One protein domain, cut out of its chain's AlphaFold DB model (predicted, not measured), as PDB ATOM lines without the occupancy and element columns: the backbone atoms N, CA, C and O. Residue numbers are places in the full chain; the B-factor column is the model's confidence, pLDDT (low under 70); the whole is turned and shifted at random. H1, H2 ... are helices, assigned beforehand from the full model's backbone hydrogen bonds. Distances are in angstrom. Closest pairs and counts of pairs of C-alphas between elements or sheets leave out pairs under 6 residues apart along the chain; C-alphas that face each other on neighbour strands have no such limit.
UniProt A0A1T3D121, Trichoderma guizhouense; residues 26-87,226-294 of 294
ATOM      1  N   GLN A  26      -5.882 -51.250   1.104       65.50
ATOM      2  CA  GLN A  26      -4.575 -51.665   0.598       65.50
ATOM      3  C   GLN A  26      -4.118 -50.790  -0.580       65.50
ATOM      4  O   GLN A  26      -4.776 -50.777  -1.630       65.50
ATOM      5  N   PRO A  27      -2.965 -50.106  -0.450       71.56
ATOM      6  CA  PRO A  27      -2.346 -49.414  -1.568       71.56
ATOM      7  C   PRO A  27      -2.103 -50.384  -2.731       71.56
ATOM      8  O   PRO A  27      -1.580 -51.477  -2.541       71.56
ATOM      9  N   GLY A  28      -2.480 -49.975  -3.941       69.69
ATOM     10  CA  GLY A  28      -2.283 -50.729  -5.185       69.69
ATOM     11  C   GLY A  28      -3.530 -51.432  -5.731       69.69
ATOM     12  O   GLY A  28      -3.578 -51.713  -6.927       69.69
ATOM     13  N   GLN A  29      -4.569 -51.643  -4.916       76.56
ATOM     14  CA  GLN A  29      -5.828 -52.250  -5.371       76.56
ATOM     15  C   GLN A  29      -6.641 -51.294  -6.264       76.56
ATOM     16  O   GLN A  29      -6.572 -50.073  -6.109       76.56
ATOM     17  N   ALA A  30      -7.455 -51.842  -7.180       77.19
ATOM     18  CA  ALA A  30      -8.264 -51.050  -8.119       77.19
ATOM     19  C   ALA A  30      -9.200 -50.061  -7.403       77.19
ATOM     20  O   ALA A  30      -9.261 -48.890  -7.764       77.19
ATOM     21  N   CYS A  31      -9.843 -50.511  -6.325       77.50
ATOM     22  CA  CYS A  31     -10.699 -49.682  -5.478       77.50
ATOM     23  C   CYS A  31      -9.947 -48.454  -4.926       77.50
ATOM     24  O   CYS A  31     -10.396 -47.323  -5.084       77.50
ATOM     25  N   TRP A  32      -8.734 -48.648  -4.393       80.50
ATOM     26  CA  TRP A  32      -7.908 -47.551  -3.876       80.50
ATOM     27  C   TRP A  32      -7.483 -46.552  -4.965       80.50
ATOM     28  O   TRP A  32      -7.406 -45.346  -4.722       80.50
ATOM     29  N   LYS A  33      -7.225 -47.034  -6.186       83.69
ATOM     30  CA  LYS A  33      -6.916 -46.171  -7.334       83.69
ATOM     31  C   LYS A  33      -8.122 -45.329  -7.759       83.69
ATOM     32  O   LYS A  33      -7.939 -44.150  -8.042       83.69
ATOM     33  N   VAL A  34      -9.335 -45.889  -7.752       83.81
ATOM     34  CA  VAL A  34     -10.575 -45.133  -8.012       83.81
ATOM     35  C   VAL A  34     -10.762 -44.036  -6.963       83.81
ATOM     36  O   VAL A  34     -11.016 -42.889  -7.320       83.81
ATOM     37  N   THR A  35     -10.546 -44.339  -5.679       83.12
ATOM     38  CA  THR A  35     -10.614 -43.332  -4.609       83.12
ATOM     39  C   THR A  35      -9.588 -42.211  -4.803       83.12
ATOM     40  O   THR A  35      -9.913 -41.040  -4.620       83.12
ATOM     41  N   ARG A  36      -8.354 -42.527  -5.222       83.56
ATOM     42  CA  ARG A  36      -7.348 -41.494  -5.526       83.56
ATOM     43  C   ARG A  36      -7.687 -40.678  -6.769       83.56
ATOM     44  O   ARG A  36      -7.492 -39.468  -6.751       83.56
ATOM     45  N   ALA A  37      -8.219 -41.308  -7.812       85.81
ATOM     46  CA  ALA A  37      -8.705 -40.614  -9.002       85.81
ATOM     47  C   ALA A  37      -9.828 -39.624  -8.653       85.81
ATOM     48  O   ALA A  37      -9.802 -38.479  -9.098       85.81
ATOM     49  N   ALA A  38     -10.761 -40.036  -7.791       84.88
ATOM     50  CA  ALA A  38     -11.813 -39.180  -7.251       84.88
ATOM     51  C   ALA A  38     -11.253 -37.987  -6.462       84.88
ATOM     52  O   ALA A  38     -11.649 -36.848  -6.704       84.88
ATOM     53  N   ALA A  39     -10.297 -38.224  -5.560       83.31
ATOM     54  CA  ALA A  39      -9.653 -37.155  -4.799       83.31
ATOM     55  C   ALA A  39      -8.911 -36.163  -5.715       83.31
ATOM     56  O   ALA A  39      -9.109 -34.956  -5.602       83.31
ATOM     57  N   ALA A  40      -8.135 -36.663  -6.684       86.88
ATOM     58  CA  ALA A  40      -7.419 -35.836  -7.655       86.88
ATOM     59  C   ALA A  40      -8.368 -35.001  -8.528       86.88
ATOM     60  O   ALA A  40      -8.088 -33.837  -8.823       86.88
ATOM     61  N   PHE A  41      -9.518 -35.563  -8.911       86.88
ATOM     62  CA  PHE A  41     -10.569 -34.824  -9.605       86.88
ATOM     63  C   PHE A  41     -11.104 -33.668  -8.747       86.88
ATOM     64  O   PHE A  41     -11.163 -32.531  -9.205       86.88
ATOM     65  N   VAL A  42     -11.452 -33.928  -7.485       84.50
ATOM     66  CA  VAL A  42     -11.982 -32.896  -6.581       84.50
ATOM     67  C   VAL A  42     -10.949 -31.796  -6.320       84.50
ATOM     68  O   VAL A  42     -11.287 -30.613  -6.380       84.50
ATOM     69  N   ASP A  43      -9.693 -32.158  -6.069       85.25
ATOM     70  CA  ASP A  43      -8.632 -31.188  -5.794       85.25
ATOM     71  C   ASP A  43      -8.291 -30.344  -7.026       85.25
ATOM     72  O   ASP A  43      -8.135 -29.126  -6.914       85.25
ATOM     73  N   SER A  44      -8.262 -30.949  -8.216       84.88
ATOM     74  CA  SER A  44      -8.071 -30.199  -9.461       84.88
ATOM     75  C   SER A  44      -9.248 -29.268  -9.761       84.88
ATOM     76  O   SER A  44      -9.020 -28.114 -10.120       84.88
ATOM     77  N   MET A  45     -10.493 -29.696  -9.531       81.44
ATOM     78  CA  MET A  45     -11.676 -28.838  -9.684       81.44
ATOM     79  C   MET A  45     -11.676 -27.653  -8.708       81.44
ATOM     80  O   MET A  45     -12.017 -26.536  -9.106       81.44
ATOM     81  N   LYS A  46     -11.244 -27.860  -7.455       82.81
ATOM     82  CA  LYS A  46     -11.055 -26.780  -6.469       82.81
ATOM     83  C   LYS A  46      -9.971 -25.799  -6.909       82.81
ATOM     84  O   LYS A  46     -10.186 -24.594  -6.844       82.81
ATOM     85  N   PHE A  47      -8.830 -26.305  -7.377       81.00
ATOM     86  CA  PHE A  47      -7.715 -25.475  -7.838       81.00
ATOM     87  C   PHE A  47      -8.089 -24.624  -9.058       81.00
ATOM     88  O   PHE A  47      -7.691 -23.469  -9.173       81.00
ATOM     89  N   VAL A  48      -8.877 -25.197  -9.964       79.50
ATOM     90  CA  VAL A  48      -9.358 -24.536 -11.179       79.50
ATOM     91  C   VAL A  48     -10.428 -23.469 -10.892       79.50
ATOM     92  O   VAL A  48     -10.635 -22.588 -11.726       79.50
ATOM     93  N   GLY A  49     -11.069 -23.511  -9.718       75.50
ATOM     94  CA  GLY A  49     -12.146 -22.590  -9.342       75.50
ATOM     95  C   GLY A  49     -13.492 -22.918  -9.994       75.50
ATOM     96  O   GLY A  49     -14.364 -22.058 -10.054       75.50
ATOM     97  N   GLY A  50     -13.669 -24.152 -10.476       68.50
ATOM     98  CA  GLY A  50     -14.826 -24.552 -11.275       68.50
ATOM     99  C   GLY A  50     -14.694 -24.209 -12.764       68.50
ATOM    100  O   GLY A  50     -13.822 -23.452 -13.191       68.50
ATOM    101  N   LEU A  51     -15.554 -24.830 -13.566       64.06
ATOM    102  CA  LEU A  51     -15.659 -24.588 -15.001       64.06
ATOM    103  C   LEU A  51     -16.941 -23.799 -15.229       64.06
ATOM    104  O   LEU A  51     -18.037 -24.348 -15.121       64.06
ATOM    105  N   GLU A  52     -16.814 -22.505 -15.487       59.28
ATOM    106  CA  GLU A  52     -17.952 -21.701 -15.910       59.28
ATOM    107  C   GLU A  52     -18.048 -21.785 -17.429       59.28
ATOM    108  O   GLU A  52     -17.065 -21.632 -18.135       59.28
ATOM    109  N   SER A  53     -19.235 -22.038 -17.975       54.31
ATOM    110  CA  SER A  53     -19.420 -22.134 -19.430       54.31
ATOM    111  C   SER A  53     -19.460 -20.760 -20.122       54.31
ATOM    112  O   SER A  53     -20.062 -20.635 -21.192       54.31
ATOM    113  N   ARG A  54     -18.967 -19.700 -19.473       51.00
ATOM    114  CA  ARG A  54     -19.204 -18.310 -19.871       51.00
ATOM    115  C   ARG A  54     -17.917 -17.498 -19.859       51.00
ATOM    116  O   ARG A  54     -17.564 -16.890 -18.858       51.00
ATOM    117  N   ASP A  55     -17.314 -17.390 -21.033       50.84
ATOM    118  CA  ASP A  55     -16.430 -16.273 -21.347       50.84
ATOM    119  C   ASP A  55     -17.257 -14.974 -21.448       50.84
ATOM    120  O   ASP A  55     -18.420 -15.001 -21.867       50.84
ATOM    121  N   GLU A  56     -16.648 -13.816 -21.164       51.16
ATOM    122  CA  GLU A  56     -17.249 -12.470 -21.317       51.16
ATOM    123  C   GLU A  56     -17.825 -12.197 -22.726       51.16
ATOM    124  O   GLU A  56     -18.618 -11.277 -22.914       51.16
ATOM    125  N   HIS A  57     -17.469 -13.022 -23.717       53.16
ATOM    126  CA  HIS A  57     -17.901 -12.919 -25.113       53.16
ATOM    127  C   HIS A  57     -19.028 -13.902 -25.496       53.16
ATOM    128  O   HIS A  57     -19.470 -13.908 -26.644       53.16
ATOM    129  N   GLY A  58     -19.534 -14.709 -24.553       52.06
ATOM    130  CA  GLY A  58     -20.840 -15.378 -24.636       52.06
ATOM    131  C   GLY A  58     -21.028 -16.483 -25.684       52.06
ATOM    132  O   GLY A  58     -22.132 -17.018 -25.776       52.06
ATOM    133  N   ILE A  59     -20.001 -16.857 -26.452       50.25
ATOM    134  CA  ILE A  59     -20.081 -17.968 -27.409       50.25
ATOM    135  C   ILE A  59     -19.095 -19.047 -26.962       50.25
ATOM    136  O   ILE A  59     -17.901 -18.922 -27.237       50.25
ATOM    137  N   PRO A  60     -19.557 -20.096 -26.258       57.06
ATOM    138  CA  PRO A  60     -18.682 -21.188 -25.883       57.06
ATOM    139  C   PRO A  60     -18.220 -21.905 -27.155       57.06
ATOM    140  O   PRO A  60     -19.032 -22.325 -27.982       57.06
ATOM    141  N   ASN A  61     -16.904 -22.031 -27.321       66.81
ATOM    142  CA  ASN A  61     -16.340 -22.845 -28.391       66.81
ATOM    143  C   ASN A  61     -16.867 -24.281 -28.246       66.81
ATOM    144  O   ASN A  61     -16.901 -24.824 -27.142       66.81
ATOM    145  N   GLU A  62     -17.242 -24.918 -29.355       73.88
ATOM    146  CA  GLU A  62     -17.766 -26.295 -29.390       73.88
ATOM    147  C   GLU A  62     -16.876 -27.292 -28.620       73.88
ATOM    148  O   GLU A  62     -17.356 -28.204 -27.952       73.88
ATOM    149  N   ILE A  63     -15.568 -27.044 -28.620       72.44
ATOM    150  CA  ILE A  63     -14.552 -27.860 -27.948       72.44
ATOM    151  C   ILE A  63     -14.555 -27.640 -26.439       72.44
ATOM    152  O   ILE A  63     -14.401 -28.593 -25.683       72.44
ATOM    153  N   ALA A  64     -14.801 -26.409 -25.986       72.06
ATOM    154  CA  ALA A  64     -14.987 -26.136 -24.566       72.06
ATOM    155  C   ALA A  64     -16.254 -26.835 -24.047       72.06
ATOM    156  O   ALA A  64     -16.217 -27.445 -22.984       72.06
ATOM    157  N   LEU A  65     -17.344 -26.833 -24.826       76.50
ATOM    158  CA  LEU A  65     -18.559 -27.584 -24.482       76.50
ATOM    159  C   LEU A  65     -18.308 -29.094 -24.436       76.50
ATOM    160  O   LEU A  65     -18.733 -29.753 -23.490       76.50
ATOM    161  N   SER A  66     -17.602 -29.640 -25.429       80.69
ATOM    162  CA  SER A  66     -17.229 -31.058 -25.460       80.69
ATOM    163  C   SER A  66     -16.375 -31.448 -24.248       80.69
ATOM    164  O   SER A  66     -16.673 -32.433 -23.572       80.69
ATOM    165  N   ALA A  67     -15.378 -30.629 -23.897       76.88
ATOM    166  CA  ALA A  67     -14.529 -30.842 -22.727       76.88
ATOM    167  C   ALA A  67     -15.325 -30.805 -21.410       76.88
ATOM    168  O   ALA A  67     -15.134 -31.665 -20.550       76.88
ATOM    169  N   ILE A  68     -16.253 -29.851 -21.263       79.88
ATOM    170  CA  ILE A  68     -17.129 -29.753 -20.087       79.88
ATOM    171  C   ILE A  68     -18.032 -30.988 -19.984       79.88
ATOM    172  O   ILE A  68     -18.125 -31.588 -18.914       79.88
ATOM    173  N   ASN A  69     -18.646 -31.416 -21.090       84.56
ATOM    174  CA  ASN A  69     -19.487 -32.614 -21.118       84.56
ATOM    175  C   ASN A  69     -18.685 -33.885 -20.798       84.56
ATOM    176  O   ASN A  69     -19.166 -34.750 -20.067       84.56
ATOM    177  N   GLY A  70     -17.455 -33.998 -21.310       83.56
ATOM    178  CA  GLY A  70     -16.553 -35.106 -20.996       83.56
ATOM    179  C   GLY A  70     -16.210 -35.172 -19.507       83.56
ATOM    180  O   GLY A  70     -16.193 -36.253 -18.918       83.56
ATOM    181  N   LEU A  71     -16.013 -34.019 -18.863       84.06
ATOM    182  CA  LEU A  71     -15.790 -33.958 -17.419       84.06
ATOM    183  C   LEU A  71     -17.044 -34.232 -16.595       84.06
ATOM    184  O   LEU A  71     -16.934 -34.864 -15.548       84.06
ATOM    185  N   ASP A  72     -18.224 -33.818 -17.051       85.75
ATOM    186  CA  ASP A  72     -19.486 -34.155 -16.388       85.75
ATOM    187  C   ASP A  72     -19.718 -35.674 -16.392       85.75
ATOM    188  O   ASP A  72     -20.015 -36.272 -15.352       85.75
ATOM    189  N   GLN A  73     -19.451 -36.330 -17.527       87.19
ATOM    190  CA  GLN A  73     -19.467 -37.790 -17.630       87.19
ATOM    191  C   GLN A  73     -18.451 -38.426 -16.681       87.19
ATOM    192  O   GLN A  73     -18.807 -39.316 -15.909       87.19
ATOM    193  N   LEU A  74     -17.205 -37.948 -16.682       86.12
ATOM    194  CA  LEU A  74     -16.158 -38.459 -15.800       86.12
ATOM    195  C   LEU A  74     -16.522 -38.288 -14.317       86.12
ATOM    196  O   LEU A  74     -16.341 -39.219 -13.534       86.12
ATOM    197  N   SER A  75     -17.102 -37.147 -13.941       85.62
ATOM    198  CA  SER A  75     -17.587 -36.898 -12.582       85.62
ATOM    199  C   SER A  75     -18.706 -37.865 -12.193       85.62
ATOM    200  O   SER A  75     -18.689 -38.433 -11.104       85.62
ATOM    201  N   THR A  76     -19.630 -38.136 -13.118       86.81
ATOM    202  CA  THR A  76     -20.731 -39.080 -12.925       86.81
ATOM    203  C   THR A  76     -20.197 -40.494 -12.713       86.81
ATOM    204  O   THR A  76     -20.616 -41.178 -11.781       86.81
ATOM    205  N   PHE A  77     -19.234 -40.936 -13.525       84.94
ATOM    206  CA  PHE A  77     -18.614 -42.251 -13.357       84.94
ATOM    207  C   PHE A  77     -17.825 -42.364 -12.057       84.94
ATOM    208  O   PHE A  77     -17.939 -43.379 -11.376       84.94
ATOM    209  N   LEU A  78     -17.082 -41.325 -11.674       84.12
ATOM    210  CA  LEU A  78     -16.390 -41.291 -10.390       84.12
ATOM    211  C   LEU A  78     -17.367 -41.387  -9.214       84.12
ATOM    212  O   LEU A  78     -17.090 -42.123  -8.276       84.12
ATOM    213  N   LEU A  79     -18.526 -40.725  -9.292       80.75
ATOM    214  CA  LEU A  79     -19.583 -40.822  -8.282       80.75
ATOM    215  C   LEU A  79     -20.164 -42.237  -8.176       80.75
ATOM    216  O   LEU A  79     -20.360 -42.726  -7.070       80.75
ATOM    217  N   TYR A  80     -20.427 -42.900  -9.306       80.19
ATOM    218  CA  TYR A  80     -20.936 -44.279  -9.315       80.19
ATOM    219  C   TYR A  80     -19.902 -45.309  -8.859       80.19
ATOM    220  O   TYR A  80     -20.273 -46.343  -8.300       80.19
ATOM    221  N   ALA A  81     -18.629 -45.048  -9.144       77.94
ATOM    222  CA  ALA A  81     -17.522 -45.905  -8.750       77.94
ATOM    223  C   ALA A  81     -17.109 -45.671  -7.288       77.94
ATOM    224  O   ALA A  81     -16.566 -46.570  -6.651       77.94
ATOM    225  N   SER A  82     -17.371 -44.479  -6.744       69.25
ATOM    226  CA  SER A  82     -17.155 -44.163  -5.336       69.25
ATOM    227  C   SER A  82     -18.307 -44.655  -4.470       69.25
ATOM    228  O   SER A  82     -19.476 -44.461  -4.790       69.25
ATOM    229  N   GLU A  83     -17.978 -45.246  -3.331       62.72
ATOM    230  CA  GLU A  83     -18.984 -45.732  -2.384       62.72
ATOM    231  C   GLU A  83     -19.579 -44.605  -1.526       62.72
ATOM    232  O   GLU A  83     -20.718 -44.724  -1.081       62.72
ATOM    233  N   ASP A  84     -18.858 -43.487  -1.379       54.06
ATOM    234  CA  ASP A  84     -19.297 -42.293  -0.653       54.06
ATOM    235  C   ASP A  84     -19.585 -41.114  -1.602       54.06
ATOM    236  O   ASP A  84     -18.739 -40.232  -1.785       54.06
ATOM    237  N   PRO A  85     -20.812 -40.993  -2.148       52.56
ATOM    238  CA  PRO A  85     -21.224 -39.797  -2.893       52.56
ATOM    239  C   PRO A  85     -21.188 -38.526  -2.019       52.56
ATOM    240  O   PRO A  85     -21.197 -37.403  -2.522       52.56
ATOM    241  N   SER A  86     -21.126 -38.697  -0.696       49.53
ATOM    242  CA  SER A  86     -20.960 -37.648   0.309       49.53
ATOM    243  C   SER A  86     -19.585 -36.978   0.251       49.53
ATOM    244  O   SER A  86     -19.500 -35.778   0.491       49.53
ATOM    245  N   ALA A  87     -18.522 -37.713  -0.103       50.53
ATOM    246  CA  ALA A  87     -17.162 -37.172  -0.216       50.53
ATOM    247  C   ALA A  87     -17.000 -36.198  -1.398       50.53
ATOM    248  O   ALA A  87     -16.090 -35.371  -1.404       50.53
ATOM    249  N   PHE A 226      -5.606 -23.842 -27.313       68.00
ATOM    250  CA  PHE A 226      -4.408 -22.994 -27.475       68.00
ATOM    251  C   PHE A 226      -4.333 -21.807 -26.511       68.00
ATOM    252  O   PHE A 226      -3.246 -21.286 -26.263       68.00
ATOM    253  N   GLN A 227      -5.462 -21.352 -25.966       68.00
ATOM    254  CA  GLN A 227      -5.462 -20.208 -25.057       68.00
ATOM    255  C   GLN A 227      -5.068 -20.636 -23.645       68.00
ATOM    256  O   GLN A 227      -5.786 -21.385 -22.978       68.00
ATOM    257  N   ASN A 228      -3.925 -20.117 -23.193       72.50
ATOM    258  CA  ASN A 228      -3.460 -20.316 -21.830       72.50
ATOM    259  C   ASN A 228      -4.472 -19.753 -20.826       72.50
ATOM    260  O   ASN A 228      -4.795 -18.571 -20.872       72.50
ATOM    261  N   GLY A 229      -4.966 -20.609 -19.925       72.44
ATOM    262  CA  GLY A 229      -5.896 -20.220 -18.858       72.44
ATOM    263  C   GLY A 229      -7.393 -20.331 -19.177       72.44
ATOM    264  O   GLY A 229      -8.191 -20.174 -18.255       72.44
ATOM    265  N   GLY A 230      -7.778 -20.659 -20.416       81.31
ATOM    266  CA  GLY A 230      -9.184 -20.895 -20.769       81.31
ATOM    267  C   GLY A 230      -9.761 -22.177 -20.152       81.31
ATOM    268  O   GLY A 230      -9.019 -23.085 -19.757       81.31
ATOM    269  N   ASP A 231     -11.092 -22.290 -20.113       80.62
ATOM    270  CA  ASP A 231     -11.796 -23.431 -19.498       80.62
ATOM    271  C   ASP A 231     -11.469 -24.774 -20.151       80.62
ATOM    272  O   ASP A 231     -11.364 -25.791 -19.473       80.62
ATOM    273  N   CYS A 232     -11.150 -24.759 -21.443       83.81
ATOM    274  CA  CYS A 232     -10.622 -25.908 -22.175       83.81
ATOM    275  C   CYS A 232      -9.311 -26.441 -21.547       83.81
ATOM    276  O   CYS A 232      -9.181 -27.629 -21.261       83.81
ATOM    277  N   GLN A 233      -8.343 -25.571 -21.233       84.25
ATOM    278  CA  GLN A 233      -7.088 -26.003 -20.598       84.25
ATOM    279  C   GLN A 233      -7.259 -26.409 -19.137       84.25
ATOM    280  O   GLN A 233      -6.542 -27.275 -18.632       84.25
ATOM    281  N   LYS A 234      -8.168 -25.748 -18.423       87.00
ATOM    282  CA  LYS A 234      -8.538 -26.134 -17.063       87.00
ATOM    283  C   LYS A 234      -9.132 -27.544 -17.048       87.00
ATOM    284  O   LYS A 234      -8.697 -28.374 -16.255       87.00
ATOM    285  N   ALA A 235     -10.040 -27.828 -17.979       86.00
ATOM    286  CA  ALA A 235     -10.647 -29.139 -18.134       86.00
ATOM    287  C   ALA A 235      -9.611 -30.220 -18.477       86.00
ATOM    288  O   ALA A 235      -9.588 -31.289 -17.867       86.00
ATOM    289  N   LYS A 236      -8.689 -29.900 -19.390       89.88
ATOM    290  CA  LYS A 236      -7.556 -30.762 -19.725       89.88
ATOM    291  C   LYS A 236      -6.712 -31.111 -18.498       89.88
ATOM    292  O   LYS A 236      -6.452 -32.285 -18.258       89.88
ATOM    293  N   ARG A 237      -6.342 -30.115 -17.686       87.69
ATOM    294  CA  ARG A 237      -5.551 -30.326 -16.459       87.69
ATOM    295  C   ARG A 237      -6.256 -31.234 -15.453       87.69
ATOM    296  O   ARG A 237      -5.597 -32.047 -14.813       87.69
ATOM    297  N   VAL A 238      -7.577 -31.120 -15.327       88.69
ATOM    298  CA  VAL A 238      -8.385 -32.002 -14.470       88.69
ATOM    299  C   VAL A 238      -8.325 -33.445 -14.982       88.69
ATOM    300  O   VAL A 238      -8.039 -34.359 -14.211       88.69
ATOM    301  N   ALA A 239      -8.521 -33.665 -16.285       88.00
ATOM    302  CA  ALA A 239      -8.457 -35.002 -16.876       88.00
ATOM    303  C   ALA A 239      -7.047 -35.624 -16.787       88.00
ATOM    304  O   ALA A 239      -6.904 -36.801 -16.453       88.00
ATOM    305  N   GLU A 240      -5.996 -34.831 -17.007       90.69
ATOM    306  CA  GLU A 240      -4.601 -35.259 -16.838       90.69
ATOM    307  C   GLU A 240      -4.279 -35.617 -15.379       90.69
ATOM    308  O   GLU A 240      -3.619 -36.626 -15.131       90.69
ATOM    309  N   ALA A 241      -4.787 -34.852 -14.406       88.81
ATOM    310  CA  ALA A 241      -4.622 -35.157 -12.984       88.81
ATOM    311  C   ALA A 241      -5.279 -36.494 -12.603       88.81
ATOM    312  O   ALA A 241      -4.700 -37.282 -11.853       88.81
ATOM    313  N   VAL A 242      -6.458 -36.784 -13.163       88.69
ATOM    314  CA  VAL A 242      -7.134 -38.076 -12.983       88.69
ATOM    315  C   VAL A 242      -6.299 -39.214 -13.572       88.69
ATOM    316  O   VAL A 242      -6.079 -40.221 -12.898       88.69
ATOM    317  N   LEU A 243      -5.775 -39.055 -14.793       89.06
ATOM    318  CA  LEU A 243      -4.903 -40.058 -15.413       89.06
ATOM    319  C   LEU A 243      -3.650 -40.315 -14.569       89.06
ATOM    320  O   LEU A 243      -3.364 -41.471 -14.249       89.06
ATOM    321  N   ALA A 244      -2.956 -39.260 -14.142       88.62
ATOM    322  CA  ALA A 244      -1.767 -39.365 -13.302       88.62
ATOM    323  C   ALA A 244      -2.059 -40.126 -11.997       88.62
ATOM    324  O   ALA A 244      -1.352 -41.078 -11.666       88.62
ATOM    325  N   ALA A 245      -3.162 -39.797 -11.316       86.69
ATOM    326  CA  ALA A 245      -3.560 -40.455 -10.072       86.69
ATOM    327  C   ALA A 245      -3.830 -41.961 -10.238       86.69
ATOM    328  O   ALA A 245      -3.576 -42.743  -9.317       86.69
ATOM    329  N   THR A 246      -4.312 -42.389 -11.411       84.81
ATOM    330  CA  THR A 246      -4.533 -43.816 -11.693       84.81
ATOM    331  C   THR A 246      -3.247 -44.586 -12.016       84.81
ATOM    332  O   THR A 246      -3.187 -45.781 -11.723       84.81
ATOM    333  N   ILE A 247      -2.227 -43.926 -12.582       78.94
ATOM    334  CA  ILE A 247      -0.987 -44.557 -13.078       78.94
ATOM    335  C   ILE A 247       0.108 -44.605 -12.001       78.94
ATOM    336  O   ILE A 247       0.823 -45.600 -11.891       78.94
ATOM    337  N   GLU A 248       0.222 -43.586 -11.143       63.25
ATOM    338  CA  GLU A 248       1.344 -43.415 -10.197       63.25
ATOM    339  C   GLU A 248       1.450 -44.526  -9.120       63.25
ATOM    340  O   GLU A 248       2.425 -44.618  -8.374       63.25
ATOM    341  N   GLY A 249       0.446 -45.404  -9.020       56.41
ATOM    342  CA  GLY A 249       0.492 -46.614  -8.190       56.41
ATOM    343  C   GLY A 249       1.130 -47.840  -8.852       56.41
ATOM    344  O   GLY A 249       1.478 -48.776  -8.138       56.41
ATOM    345  N   ASP A 250       1.278 -47.856 -10.179       54.53
ATOM    346  CA  ASP A 250       1.828 -48.998 -10.923       54.53
ATOM    347  C   ASP A 250       3.354 -48.921 -11.068       54.53
ATOM    348  O   ASP A 250       4.040 -49.944 -11.050       54.53
ATOM    349  N   GLU A 251       3.903 -47.711 -11.154       52.41
ATOM    350  CA  GLU A 251       5.309 -47.501 -11.513       52.41
ATOM    351  C   GLU A 251       6.273 -47.710 -10.337       52.41
ATOM    352  O   GLU A 251       7.364 -48.244 -10.506       52.41
ATOM    353  N   LYS A 252       5.855 -47.428  -9.094       51.09
ATOM    354  CA  LYS A 252       6.688 -47.724  -7.908       51.09
ATOM    355  C   LYS A 252       6.819 -49.226  -7.607       51.09
ATOM    356  O   LYS A 252       7.546 -49.592  -6.686       51.09
ATOM    357  N   ARG A 253       6.139 -50.097  -8.365       46.81
ATOM    358  CA  ARG A 253       6.199 -51.563  -8.225       46.81
ATOM    359  C   ARG A 253       6.626 -52.284  -9.510       46.81
ATOM    360  O   ARG A 253       6.668 -53.509  -9.512       46.81
ATOM    361  N   SER A 254       6.998 -51.569 -10.577       41.22
ATOM    362  CA  SER A 254       7.394 -52.158 -11.869       41.22
ATOM    363  C   SER A 254       8.832 -52.697 -11.920       41.22
ATOM    364  O   SER A 254       9.360 -52.938 -13.004       41.22
ATOM    365  N   VAL A 255       9.451 -52.992 -10.771       48.72
ATOM    366  CA  VAL A 255      10.574 -53.941 -10.738       48.72
ATOM    367  C   VAL A 255       9.998 -55.333 -11.018       48.72
ATOM    368  O   VAL A 255       9.594 -56.019 -10.088       48.72
ATOM    369  N   GLU A 256       9.868 -55.658 -12.311       44.78
ATOM    370  CA  GLU A 256       9.767 -56.965 -13.002       44.78
ATOM    371  C   GLU A 256       9.258 -58.198 -12.234       44.78
ATOM    372  O   GLU A 256       9.645 -59.335 -12.498       44.78
ATOM    373  N   VAL A 257       8.319 -58.027 -11.319       45.50
ATOM    374  CA  VAL A 257       7.506 -59.118 -10.810       45.50
ATOM    375  C   VAL A 257       6.125 -58.825 -11.344       45.50
ATOM    376  O   VAL A 257       5.528 -57.813 -10.978       45.50
ATOM    377  N   GLU A 258       5.621 -59.674 -12.244       45.97
ATOM    378  CA  GLU A 258       4.189 -59.761 -12.522       45.97
ATOM    379  C   GLU A 258       3.470 -59.839 -11.171       45.97
ATOM    380  O   GLU A 258       3.391 -60.911 -10.567       45.97
ATOM    381  N   SER A 259       3.042 -58.690 -10.636       46.06
ATOM    382  CA  SER A 259       2.515 -58.641  -9.280       46.06
ATOM    383  C   SER A 259       1.299 -59.569  -9.258       46.06
ATOM    384  O   SER A 259       0.375 -59.368 -10.060       46.06
ATOM    385  N   PRO A 260       1.266 -60.584  -8.377       48.75
ATOM    386  CA  PRO A 260       0.155 -61.529  -8.276       48.75
ATOM    387  C   PRO A 260      -1.189 -60.837  -7.987       48.75
ATOM    388  O   PRO A 260      -2.246 -61.442  -8.128       48.75
ATOM    389  N   GLU A 261      -1.172 -59.544  -7.669       47.84
ATOM    390  CA  GLU A 261      -2.345 -58.689  -7.500       47.84
ATOM    391  C   GLU A 261      -3.131 -58.467  -8.801       47.84
ATOM    392  O   GLU A 261      -4.359 -58.470  -8.751       47.84
ATOM    393  N   LYS A 262      -2.488 -58.417  -9.984       52.78
ATOM    394  CA  LYS A 262      -3.235 -58.456 -11.265       52.78
ATOM    395  C   LYS A 262      -3.972 -59.789 -11.457       52.78
ATOM    396  O   LYS A 262      -4.924 -59.856 -12.226       52.78
ATOM    397  N   ARG A 263      -3.555 -60.859 -10.762       49.28
ATOM    398  CA  ARG A 263      -4.191 -62.186 -10.834       49.28
ATOM    399  C   ARG A 263      -5.350 -62.359  -9.844       49.28
ATOM    400  O   ARG A 263      -6.126 -63.295 -10.014       49.28
ATOM    401  N   MET A 264      -5.508 -61.479  -8.848       52.47
ATOM    402  CA  MET A 264      -6.502 -61.655  -7.776       52.47
ATOM    403  C   MET A 264      -7.923 -61.187  -8.123       52.47
ATOM    404  O   MET A 264      -8.858 -61.571  -7.427       52.47
ATOM    405  N   CYS A 265      -8.124 -60.424  -9.203       62.50
ATOM    406  CA  CYS A 265      -9.433 -59.829  -9.524       62.50
ATOM    407  C   CYS A 265     -10.090 -60.375 -10.802       62.50
ATOM    408  O   CYS A 265     -10.968 -59.738 -11.374       62.50
ATOM    409  N   ASN A 266      -9.720 -61.587 -11.227       61.72
ATOM    410  CA  ASN A 266     -10.246 -62.216 -12.449       61.72
ATOM    411  C   ASN A 266     -11.607 -62.916 -12.272       61.72
ATOM    412  O   ASN A 266     -12.199 -63.378 -13.248       61.72
ATOM    413  N   SER A 267     -12.121 -63.026 -11.044       65.62
ATOM    414  CA  SER A 267     -13.418 -63.658 -10.796       65.62
ATOM    415  C   SER A 267     -14.566 -62.688 -11.083       65.62
ATOM    416  O   SER A 267     -14.810 -61.743 -10.328       65.62
ATOM    417  N   VAL A 268     -15.302 -62.958 -12.164       71.94
ATOM    418  CA  VAL A 268     -16.520 -62.231 -12.549       71.94
ATOM    419  C   VAL A 268     -17.508 -62.202 -11.376       71.94
ATOM    420  O   VAL A 268     -17.849 -63.240 -10.815       71.94
ATOM    421  N   GLY A 269     -17.968 -61.001 -11.007       68.69
ATOM    422  CA  GLY A 269     -18.969 -60.785  -9.950       68.69
ATOM    423  C   GLY A 269     -18.416 -60.438  -8.561       68.69
ATOM    424  O   GLY A 269     -19.194 -60.054  -7.694       68.69
ATOM    425  N   GLN A 270     -17.099 -60.507  -8.345       73.69
ATOM    426  CA  GLN A 270     -16.476 -60.006  -7.112       73.69
ATOM    427  C   GLN A 270     -16.366 -58.465  -7.135       73.69
ATOM    428  O   GLN A 270     -16.182 -57.887  -8.213       73.69
ATOM    429  N   PRO A 271     -16.417 -57.776  -5.976       71.31
ATOM    430  CA  PRO A 271     -16.336 -56.311  -5.906       71.31
ATOM    431  C   PRO A 271     -15.051 -55.755  -6.537       71.31
ATOM    432  O   PRO A 271     -15.091 -54.723  -7.204       71.31
ATOM    433  N   CYS A 272     -13.929 -56.481  -6.442       75.62
ATOM    434  CA  CYS A 272     -12.686 -56.066  -7.095       75.62
ATOM    435  C   CYS A 272     -12.787 -56.037  -8.632       75.62
ATOM    436  O   CYS A 272     -12.256 -55.128  -9.266       75.62
ATOM    437  N   TRP A 273     -13.500 -56.991  -9.243       74.81
ATOM    438  CA  TRP A 273     -13.669 -57.032 -10.699       74.81
ATOM    439  C   TRP A 273     -14.497 -55.847 -11.212       74.81
ATOM    440  O   TRP A 273     -14.225 -55.305 -12.284       74.81
ATOM    441  N   LYS A 274     -15.493 -55.409 -10.429       80.75
ATOM    442  CA  LYS A 274     -16.263 -54.197 -10.726       80.75
ATOM    443  C   LYS A 274     -15.371 -52.953 -10.649       80.75
ATOM    444  O   LYS A 274     -15.298 -52.219 -11.626       80.75
ATOM    445  N   ALA A 275     -14.618 -52.794  -9.559       80.69
ATOM    446  CA  ALA A 275     -13.703 -51.666  -9.382       80.69
ATOM    447  C   ALA A 275     -12.635 -51.583 -10.488       80.69
ATOM    448  O   ALA A 275     -12.268 -50.491 -10.913       80.69
ATOM    449  N   GLN A 276     -12.149 -52.725 -10.984       82.19
ATOM    450  CA  GLN A 276     -11.212 -52.753 -12.105       82.19
ATOM    451  C   GLN A 276     -11.849 -52.247 -13.406       82.19
ATOM    452  O   GLN A 276     -11.255 -51.408 -14.079       82.19
ATOM    453  N   ARG A 277     -13.062 -52.704 -13.747       83.81
ATOM    454  CA  ARG A 277     -13.773 -52.198 -14.934       83.81
ATOM    455  C   ARG A 277     -14.103 -50.715 -14.818       83.81
ATOM    456  O   ARG A 277     -13.978 -49.988 -15.802       83.81
ATOM    457  N   ASP A 278     -14.496 -50.265 -13.634       84.94
ATOM    458  CA  ASP A 278     -14.781 -48.853 -13.388       84.94
ATOM    459  C   ASP A 278     -13.505 -48.012 -13.569       84.94
ATOM    460  O   ASP A 278     -13.536 -46.986 -14.244       84.94
ATOM    461  N   LEU A 279     -12.356 -48.493 -13.081       85.19
ATOM    462  CA  LEU A 279     -11.057 -47.848 -13.285       85.19
ATOM    463  C   LEU A 279     -10.666 -47.755 -14.764       85.19
ATOM    464  O   LEU A 279     -10.277 -46.682 -15.221       85.19
ATOM    465  N   GLU A 280     -10.780 -48.850 -15.515       87.62
ATOM    466  CA  GLU A 280     -10.509 -48.860 -16.959       87.62
ATOM    467  C   GLU A 280     -11.429 -47.877 -17.697       87.62
ATOM    468  O   GLU A 280     -10.991 -47.138 -18.578       87.62
ATOM    469  N   THR A 281     -12.699 -47.806 -17.292       88.88
ATOM    470  CA  THR A 281     -13.672 -46.861 -17.853       88.88
ATOM    471  C   THR A 281     -13.278 -45.414 -17.557       88.88
ATOM    472  O   THR A 281     -13.255 -44.594 -18.472       88.88
ATOM    473  N   ILE A 282     -12.900 -45.098 -16.313       88.38
ATOM    474  CA  ILE A 282     -12.425 -43.764 -15.917       88.38
ATOM    475  C   ILE A 282     -11.180 -43.374 -16.723       88.38
ATOM    476  O   ILE A 282     -11.110 -42.260 -17.236       88.38
ATOM    477  N   GLN A 283     -10.219 -44.287 -16.883       90.12
ATOM    478  CA  GLN A 283      -9.010 -44.036 -17.672       90.12
ATOM    479  C   GLN A 283      -9.322 -43.767 -19.144       90.12
ATOM    480  O   GLN A 283      -8.769 -42.838 -19.730       90.12
ATOM    481  N   ASN A 284     -10.215 -44.556 -19.742       90.19
ATOM    482  CA  ASN A 284     -10.608 -44.378 -21.136       90.19
ATOM    483  C   ASN A 284     -11.353 -43.057 -21.348       90.19
ATOM    484  O   ASN A 284     -11.072 -42.360 -22.317       90.19
ATOM    485  N   LEU A 285     -12.242 -42.674 -20.426       88.69
ATOM    486  CA  LEU A 285     -12.942 -41.387 -20.481       88.69
ATOM    487  C   LEU A 285     -11.990 -40.208 -20.298       88.69
ATOM    488  O   LEU A 285     -12.071 -39.239 -21.047       88.69
ATOM    489  N   ALA A 286     -11.064 -40.294 -19.343       88.69
ATOM    490  CA  ALA A 286     -10.076 -39.247 -19.128       88.69
ATOM    491  C   ALA A 286      -9.153 -39.092 -20.349       88.69
ATOM    492  O   ALA A 286      -8.874 -37.971 -20.768       88.69
ATOM    493  N   ARG A 287      -8.738 -40.205 -20.972       90.69
ATOM    494  CA  ARG A 287      -7.959 -40.186 -22.216       90.69
ATOM    495  C   ARG A 287      -8.756 -39.576 -23.367       90.69
ATOM    496  O   ARG A 287      -8.245 -38.676 -24.017       90.69
ATOM    497  N   ALA A 288     -10.003 -39.997 -23.564       88.44
ATOM    498  CA  ALA A 288     -10.872 -39.453 -24.603       88.44
ATOM    499  C   ALA A 288     -11.122 -37.947 -24.417       88.44
ATOM    500  O   ALA A 288     -11.123 -37.200 -25.391       88.44
ATOM    501  N   ALA A 289     -11.278 -37.483 -23.172       86.81
ATOM    502  CA  ALA A 289     -11.403 -36.062 -22.871       86.81
ATOM    503  C   ALA A 289     -10.131 -35.298 -23.260       86.81
ATOM    504  O   ALA A 289     -10.218 -34.255 -23.900       86.81
ATOM    505  N   VAL A 290      -8.950 -35.817 -22.912       88.50
ATOM    506  CA  VAL A 290      -7.665 -35.196 -23.267       88.50
ATOM    507  C   VAL A 290      -7.438 -35.200 -24.780       88.50
ATOM    508  O   VAL A 290      -7.029 -34.180 -25.327       88.50
ATOM    509  N   GLU A 291      -7.720 -36.310 -25.460       87.44
ATOM    510  CA  GLU A 291      -7.565 -36.456 -26.913       87.44
ATOM    511  C   GLU A 291      -8.535 -35.564 -27.692       87.44
ATOM    512  O   GLU A 291      -8.121 -34.919 -28.647       87.44
ATOM    513  N   GLY A 292      -9.788 -35.436 -27.243       81.25
ATOM    514  CA  GLY A 292     -10.779 -34.542 -27.854       81.25
ATOM    515  C   GLY A 292     -10.485 -33.046 -27.677       81.25
ATOM    516  O   GLY A 292     -11.216 -32.213 -28.208       81.25
ATOM    517  N   MET A 293      -9.446 -32.698 -26.913       78.00
ATOM    518  CA  MET A 293      -8.999 -31.325 -26.660       78.00
ATOM    519  C   MET A 293      -7.765 -30.908 -27.484       78.00
ATOM    520  O   MET A 293      -7.290 -29.775 -27.317       78.00
ATOM    521  N   TYR A 294      -7.235 -31.788 -28.341       73.81
ATOM    522  CA  TYR A 294      -6.165 -31.498 -29.308       73.81
ATOM    523  C   TYR A 294      -6.742 -31.253 -30.706       73.81
ATOM    524  O   TYR A 294      -6.290 -30.272 -31.350       73.81
TER     525      TYR A 294
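What this domain is: This is residues 26 to 87 and 226 to 294 of the 294 residues of a protein of Trichoderma guizhouense (UniProt A0A1T3D121). Four helices, H1, H2, H3 and H5, make an elongated bundle with loops at both ends. The printed part has 131 residues with five named helices, all helix. It is compact, radius of gyration of the C-alphas 16.3 A, spanning 54 by 31 by 22 A.

How they stand to each other: H5, residues 271 to 291, touches H2, residues 62 to 81, at a shallow tilt of 10 degrees, opposite ways, closest C-alphas Gly 70 and Ala 289, 5.6 A. H3, residues 231 to 247, touches H1, residues 30 to 48, closest C-alphas Ala 37 and Val 242, 5.0 A. All four touch one another. H4, residues 260 to 263, touches no helix; in the others every O i to N i+4 pair is within hydrogen-bond range.

Where its parts are: H1 begins at C-alpha 30 (-8.264, -51.050, -8.119); H5, 30.2 A long, ends at C-alpha 291 (-7.565, -36.456, -26.913).

The domain as a whole: Across the cut C-alphas 87 and 226 are 33.3 A apart; links H1 to H2 and H3 to H4 are long. In 43 printed residues pLDDT is under 70.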